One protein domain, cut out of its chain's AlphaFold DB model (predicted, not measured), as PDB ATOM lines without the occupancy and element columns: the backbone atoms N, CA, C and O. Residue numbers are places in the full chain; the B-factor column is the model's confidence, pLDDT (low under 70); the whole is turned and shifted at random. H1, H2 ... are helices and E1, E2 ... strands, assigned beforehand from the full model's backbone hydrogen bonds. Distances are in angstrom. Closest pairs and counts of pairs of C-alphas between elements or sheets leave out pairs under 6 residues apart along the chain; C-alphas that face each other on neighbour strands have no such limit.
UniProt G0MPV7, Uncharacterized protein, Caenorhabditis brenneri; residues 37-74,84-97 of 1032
ATOM      1  N   TRP A  37      53.062 -33.312 -42.418       96.56
ATOM      2  CA  TRP A  37      51.634 -33.618 -42.519       96.56
ATOM      3  C   TRP A  37      51.175 -34.135 -43.891       96.56
ATOM      4  O   TRP A  37      50.045 -34.606 -43.980       96.56
ATOM      5  N   LEU A  38      51.990 -34.074 -44.956       96.94
ATOM      6  CA  LEU A  38      51.593 -34.610 -46.266       96.94
ATOM      7  C   LEU A  38      51.478 -36.135 -46.269       96.94
ATOM      8  O   LEU A  38      50.775 -36.664 -47.121       96.94
ATOM      9  N   ARG A  39      52.127 -36.845 -45.339       96.56
ATOM     10  CA  ARG A  39      51.944 -38.298 -45.164       96.56
ATOM     11  C   ARG A  39      50.663 -38.636 -44.401       96.56
ATOM     12  O   ARG A  39      50.117 -39.721 -44.576       96.56
ATOM     13  N   ASP A  40      50.200 -37.730 -43.548       96.06
ATOM     14  CA  ASP A  40      49.118 -38.008 -42.611       96.06
ATOM     15  C   ASP A  40      47.759 -37.812 -43.295       96.06
ATOM     16  O   ASP A  40      47.462 -36.747 -43.845       96.06
ATOM     17  N   SER A  41      46.906 -38.833 -43.243       96.38
ATOM     18  CA  SER A  41      45.529 -38.717 -43.711       96.38
ATOM     19  C   SER A  41      44.702 -37.840 -42.766       96.38
ATOM     20  O   SER A  41      44.845 -37.891 -41.543       96.38
ATOM     21  N   PHE A  42      43.822 -37.013 -43.327       95.94
ATOM     22  CA  PHE A  42      42.902 -36.186 -42.550       95.94
ATOM     23  C   PHE A  42      41.602 -35.944 -43.316       95.94
ATOM     24  O   PHE A  42      41.583 -35.876 -44.543       95.94
ATOM     25  N   SER A  43      40.511 -35.773 -42.576       95.69
ATOM     26  CA  SER A  43      39.244 -35.306 -43.132       95.69
ATOM     27  C   SER A  43      39.138 -33.792 -42.972       95.69
ATOM     28  O   SER A  43      39.488 -33.252 -41.916       95.69
ATOM     29  N   ASN A  44      38.663 -33.107 -44.006       92.81
ATOM     30  CA  ASN A  44      38.187 -31.739 -43.899       92.81
ATOM     31  C   ASN A  44      36.656 -31.760 -43.794       92.81
ATOM     32  O   ASN A  44      35.965 -32.129 -44.743       92.81
ATOM     33  N   ASP A  45      36.154 -31.367 -42.625       88.69
ATOM     34  CA  ASP A  45      34.728 -31.393 -42.254       88.69
ATOM     35  C   ASP A  45      34.118 -29.981 -42.318       88.69
ATOM     36  O   ASP A  45      33.143 -29.669 -41.639       88.69
ATOM     37  N   ASP A  46      34.754 -29.104 -43.094       78.94
ATOM     38  CA  ASP A  46      34.436 -27.684 -43.168       78.94
ATOM     39  C   ASP A  46      33.137 -27.446 -43.957       78.94
ATOM     40  O   ASP A  46      32.921 -28.085 -44.987       78.94
ATOM     41  N   TRP A  47      32.321 -26.513 -43.449       58.03
ATOM     42  CA  TRP A  47      30.897 -26.151 -43.685       58.03
ATOM     43  C   TRP A  47      30.153 -26.512 -44.995       58.03
ATOM     44  O   TRP A  47      28.922 -26.437 -45.026       58.03
ATOM     45  N   SER A  48      30.831 -26.885 -46.074       73.69
ATOM     46  CA  SER A  48      30.220 -27.515 -47.246       73.69
ATOM     47  C   SER A  48      29.658 -28.909 -46.920       73.69
ATOM     48  O   SER A  48      30.173 -29.622 -46.063       73.69
ATOM     49  N   THR A  49      28.620 -29.347 -47.636       77.25
ATOM     50  CA  THR A  49      28.001 -30.673 -47.431       77.25
ATOM     51  C   THR A  49      28.832 -31.855 -47.954       77.25
ATOM     52  O   THR A  49      28.380 -32.995 -47.864       77.25
ATOM     53  N   GLU A  50      30.025 -31.615 -48.503       87.94
ATOM     54  CA  GLU A  50      30.921 -32.647 -49.033       87.94
ATOM     55  C   GLU A  50      32.155 -32.807 -48.132       87.94
ATOM     56  O   GLU A  50      32.996 -31.920 -48.020       87.94
ATOM     57  N   LYS A  51      32.260 -33.969 -47.477       90.38
ATOM     58  CA  LYS A  51      33.370 -34.325 -46.580       90.38
ATOM     59  C   LYS A  51      34.583 -34.784 -47.394       90.38
ATOM     60  O   LYS A  51      34.634 -35.933 -47.842       90.38
ATOM     61  N   TYR A  52      35.569 -33.909 -47.568       92.44
ATOM     62  CA  TYR A  52      36.783 -34.220 -48.326       92.44
ATOM     63  C   TYR A  52      37.806 -34.961 -47.459       92.44
ATOM     64  O   TYR A  52      38.300 -34.429 -46.469       92.44
ATOM     65  N   ASN A  53      38.152 -36.191 -47.845       95.81
ATOM     66  CA  ASN A  53      39.150 -37.005 -47.147       95.81
ATOM     67  C   ASN A  53      40.474 -36.982 -47.921       95.81
ATOM     68  O   ASN A  53      40.539 -37.471 -49.048       95.81
ATOM     69  N   TYR A  54      41.531 -36.452 -47.309       96.44
ATOM     70  CA  TYR A  54      42.899 -36.562 -47.809       96.44
ATOM     71  C   TYR A  54      43.567 -37.833 -47.265       96.44
ATOM     72  O   TYR A  54      43.476 -38.133 -46.074       96.44
ATOM     73  N   SER A  55      44.246 -38.579 -48.135       96.38
ATOM     74  CA  SER A  55      44.743 -39.939 -47.873       96.38
ATOM     75  C   SER A  55      46.263 -40.062 -47.694       96.38
ATOM     76  O   SER A  55      46.745 -41.176 -47.513       96.38
ATOM     77  N   GLY A  56      47.020 -38.959 -47.738       96.56
ATOM     78  CA  GLY A  56      48.490 -38.977 -47.630       96.56
ATOM     79  C   GLY A  56      49.252 -39.056 -48.967       96.56
ATOM     80  O   GLY A  56      50.480 -39.143 -48.973       96.56
ATOM     81  N   THR A  57      48.560 -39.020 -50.112       96.00
ATOM     82  CA  THR A  57      49.139 -39.301 -51.447       96.00
ATOM     83  C   THR A  57      50.003 -38.187 -52.057       96.00
ATOM     84  O   THR A  57      50.594 -38.393 -53.113       96.00
ATOM     85  N   CYS A  58      50.139 -37.027 -51.409       97.44
ATOM     86  CA  CYS A  58      51.107 -35.982 -51.781       97.44
ATOM     87  C   CYS A  58      52.434 -36.078 -51.008       97.44
ATOM     88  O   CYS A  58      53.208 -35.123 -50.984       97.44
ATOM     89  N   CYS A  59      52.725 -37.207 -50.355       97.38
ATOM     90  CA  CYS A  59      54.025 -37.467 -49.735       97.38
ATOM     91  C   CYS A  59      55.101 -37.777 -50.800       97.38
ATOM     92  O   CYS A  59      55.503 -38.923 -50.989       97.38
ATOM     93  N   SER A  60      55.559 -36.744 -51.515       97.12
ATOM     94  CA  SER A  60      56.599 -36.829 -52.551       97.12
ATOM     95  C   SER A  60      57.693 -35.769 -52.368       97.12
ATOM     96  O   SER A  60      57.476 -34.722 -51.750       97.12
ATOM     97  N   GLU A  61      58.876 -36.008 -52.952       96.69
ATOM     98  CA  GLU A  61      59.957 -35.010 -52.965       96.69
ATOM     99  C   GLU A  61      59.534 -33.736 -53.707       96.69
ATOM    100  O   GLU A  61      59.783 -32.623 -53.240       96.69
ATOM    101  N   THR A  62      58.810 -33.893 -54.818       97.69
ATOM    102  CA  THR A  62      58.239 -32.798 -55.605       97.69
ATOM    103  C   THR A  62      57.307 -31.917 -54.769       97.69
ATOM    104  O   THR A  62      57.399 -30.692 -54.854       97.69
ATOM    105  N   ALA A  63      56.454 -32.504 -53.921       97.88
ATOM    106  CA  ALA A  63      55.526 -31.758 -53.074       97.88
ATOM    107  C   ALA A  63      56.235 -30.945 -51.983       97.88
ATOM    108  O   ALA A  63      55.967 -29.747 -51.854       97.88
ATOM    109  N   LEU A  64      57.175 -31.542 -51.233       97.00
ATOM    110  CA  LEU A  64      57.957 -30.771 -50.255       97.00
ATOM    111  C   LEU A  64      58.743 -29.659 -50.948       97.00
ATOM    112  O   LEU A  64      58.674 -28.511 -50.520       97.00
ATOM    113  N   LYS A  65      59.414 -29.959 -52.063       97.50
ATOM    114  CA  LYS A  65      60.185 -28.974 -52.830       97.50
ATOM    115  C   LYS A  65      59.307 -27.842 -53.372       97.50
ATOM    116  O   LYS A  65      59.749 -26.694 -53.401       97.50
ATOM    117  N   ALA A  66      58.062 -28.119 -53.754       97.88
ATOM    118  CA  ALA A  66      57.097 -27.091 -54.131       97.88
ATOM    119  C   ALA A  66      56.706 -26.205 -52.935       97.88
ATOM    120  O   ALA A  66      56.757 -24.978 -53.043       97.88
ATOM    121  N   LEU A  67      56.376 -26.796 -51.780       97.38
ATOM    122  CA  LEU A  67      56.050 -26.046 -50.559       97.38
ATOM    123  C   LEU A  67      57.235 -25.216 -50.054       97.38
ATOM    124  O   LEU A  67      57.058 -24.054 -49.695       97.38
ATOM    125  N   GLU A  68      58.448 -25.764 -50.066       96.94
ATOM    126  CA  GLU A  68      59.655 -25.071 -49.616       96.94
ATOM    127  C   GLU A  68      59.994 -23.841 -50.461       96.94
ATOM    128  O   GLU A  68      60.512 -22.863 -49.915       96.94
ATOM    129  N   ASN A  69      59.712 -23.877 -51.765       97.31
ATOM    130  CA  ASN A  69      59.908 -22.741 -52.668       97.31
ATOM    131  C   ASN A  69      58.715 -21.767 -52.667       97.31
ATOM    132  O   ASN A  69      58.874 -20.595 -53.016       97.31
ATOM    133  N   SER A  70      57.528 -22.207 -52.241       97.25
ATOM    134  CA  SER A  70      56.331 -21.369 -52.192       97.25
ATOM    135  C   SER A  70      56.323 -20.440 -50.979       97.25
ATOM    136  O   SER A  70      56.003 -20.842 -49.861       97.25
ATOM    137  N   ILE A  71      56.597 -19.152 -51.204       96.19
ATOM    138  CA  ILE A  71      56.552 -18.109 -50.160       96.19
ATOM    139  C   ILE A  71      55.189 -18.085 -49.438       96.19
ATOM    140  O   ILE A  71      55.139 -17.808 -48.240       96.19
ATOM    141  N   GLN A  72      54.095 -18.413 -50.138       96.06
ATOM    142  CA  GLN A  72      52.744 -18.440 -49.569       96.06
ATOM    143  C   GLN A  72      52.434 -19.692 -48.739       96.06
ATOM    144  O   GLN A  72      51.595 -19.602 -47.849       96.06
ATOM    145  N   TRP A  73      53.090 -20.832 -48.988       96.81
ATOM    146  CA  TRP A  73      52.723 -22.120 -48.376       96.81
ATOM    147  C   TRP A  73      53.817 -22.765 -47.511       96.81
ATOM    148  O   TRP A  73      53.503 -23.633 -46.695       96.81
ATOM    149  N   LYS A  74      55.073 -22.299 -47.583       96.69
ATOM    150  CA  LYS A  74      56.228 -22.824 -46.821       96.69
ATOM    151  C   LYS A  74      55.986 -22.951 -45.312       96.69
ATOM    152  O   LYS A  74      56.445 -23.906 -44.694       96.69
ATOM    153  N   SER A  84      42.802 -28.796 -40.437       94.62
ATOM    154  CA  SER A  84      42.483 -29.494 -41.690       94.62
ATOM    155  C   SER A  84      42.130 -28.549 -42.841       94.62
ATOM    156  O   SER A  84      42.575 -28.799 -43.957       94.62
ATOM    157  N   PHE A  85      41.440 -27.431 -42.588       94.31
ATOM    158  CA  PHE A  85      41.100 -26.465 -43.639       94.31
ATOM    159  C   PHE A  85      42.333 -25.767 -44.248       94.31
ATOM    160  O   PHE A  85      42.378 -25.561 -45.458       94.31
ATOM    161  N   VAL A  86      43.372 -25.458 -43.455       95.50
ATOM    162  CA  VAL A  86      44.632 -24.867 -43.959       95.50
ATOM    163  C   VAL A  86      45.371 -25.874 -44.833       95.50
ATOM    164  O   VAL A  86      45.805 -25.541 -45.938       95.50
ATOM    165  N   LYS A  87      45.478 -27.119 -44.354       96.25
ATOM    166  CA  LYS A  87      46.087 -28.228 -45.096       96.25
ATOM    167  C   LYS A  87      45.339 -28.495 -46.407       96.25
ATOM    168  O   LYS A  87      45.966 -28.619 -47.452       96.25
ATOM    169  N   TRP A  88      44.006 -28.518 -46.365       96.06
ATOM    170  CA  TRP A  88      43.152 -28.712 -47.537       96.06
ATOM    171  C   TRP A  88      43.293 -27.578 -48.553       96.06
ATOM    172  O   TRP A  88      43.510 -27.851 -49.726       96.06
ATOM    173  N   ASN A  89      43.269 -26.318 -48.111       95.50
ATOM    174  CA  ASN A  89      43.448 -25.159 -48.990       95.50
ATOM    175  C   ASN A  89      44.823 -25.184 -49.692       95.50
ATOM    176  O   ASN A  89      44.915 -24.956 -50.897       95.50
ATOM    177  N   CYS A  90      45.880 -25.549 -48.959       96.75
ATOM    178  CA  CYS A  90      47.235 -25.744 -49.486       96.75
ATOM    179  C   CYS A  90      47.315 -26.883 -50.530       96.75
ATOM    180  O   CYS A  90      48.011 -26.762 -51.542       96.75
ATOM    181  N   LEU A  91      46.560 -27.971 -50.332       96.69
ATOM    182  CA  LEU A  91      46.424 -29.041 -51.324       96.69
ATOM    183  C   LEU A  91      45.688 -28.555 -52.581       96.69
ATOM    184  O   LEU A  91      46.229 -28.632 -53.684       96.69
ATOM    185  N   SER A  92      44.479 -28.012 -52.412       95.50
ATOM    186  CA  SER A  92      43.542 -27.722 -53.503       95.50
ATOM    187  C   SER A  92      43.881 -26.492 -54.344       95.50
ATOM    188  O   SER A  92      43.428 -26.408 -55.482       95.50
ATOM    189  N   THR A  93      44.638 -25.527 -53.808       96.19
ATOM    190  CA  THR A  93      45.031 -24.303 -54.542       96.19
ATOM    191  C   THR A  93      46.470 -24.316 -55.049       96.19
ATOM    192  O   THR A  93      46.839 -23.440 -55.829       96.19
ATOM    193  N   PHE A  94      47.293 -25.278 -54.616       97.06
ATOM    194  CA  PHE A  94      48.713 -25.305 -54.958       97.06
ATOM    195  C   PHE A  94      49.235 -26.710 -55.271       97.06
ATOM    196  O   PHE A  94      49.626 -26.949 -56.411       97.06
ATOM    197  N   LEU A  95      49.238 -27.653 -54.321       97.38
ATOM    198  CA  LEU A  95      49.915 -28.942 -54.545       97.38
ATOM    199  C   LEU A  95      49.276 -29.809 -55.633       97.38
ATOM    200  O   LEU A  95      50.012 -30.378 -56.434       97.38
ATOM    201  N   PHE A  96      47.945 -29.866 -55.739       96.56
ATOM    202  CA  PHE A  96      47.289 -30.599 -56.834       96.56
ATOM    203  C   PHE A  96      47.504 -29.962 -58.227       96.56
ATOM    204  O   PHE A  96      47.118 -30.556 -59.235       96.56
ATOM    205  N   CYS A  97      48.120 -28.775 -58.285       96.94
ATOM    206  CA  CYS A  97      48.501 -28.065 -59.508       96.94
ATOM    207  C   CYS A  97      49.994 -28.177 -59.847       96.94
ATOM    208  O   CYS A  97      50.432 -27.630 -60.860       96.94
TER     209      CYS A  97
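Overview. This is residues 37 to 74 and 84 to 97 of the 1032 residues of an uncharacterized protein of Caenorhabditis brenneri (UniProt G0MPV7). The printed part makes an arch: a small hairpin of E1 and E2 at one end, H1 at the other, and H2 under the arch near the hairpin. Its 52 residues hold E1, E2, H1 and H2 in that order, with 25 in named elements, under half; the class is mixed, helices and strands. The sheet E1 - E2 is antiparallel. The whole is compact, radius of gyration of the C-alphas 11.1 A, yet elongated, spanning 33 by 20 by 16 A.

Arrangement. E1, residues 42 to 44, and E2, residues 52 to 54, form a hairpin at 157 degrees, with N 44 and O 52 2.8 A apart, within hydrogen-bond range. H1, residues 61 to 69, is apart from E1. H2, residues 84 to 93, is apart from H1; its closest C-alphas to E1 are Ser 84 and Asn 44, 5.3 A. In H1 and H2 every O i to N i+4 pair is within hydrogen-bond range.

Along the chain. E1 and E2 are each 6.6 A long, E1 beginning at C-alpha 42 (42.902, -36.186, -42.550). H1 measures 12.3 A. H2 measures 14.1 A and ends at C-alpha 93 (45.031, -24.303, -54.542).

Size, cuts and confidence. Residues 75 to 83 are not printed; C-alphas 74 and 84 are 16.1 A apart across the cut. The links E1 to E2 and E2 to H1 are short. Residue 47 is under pLDDT 70.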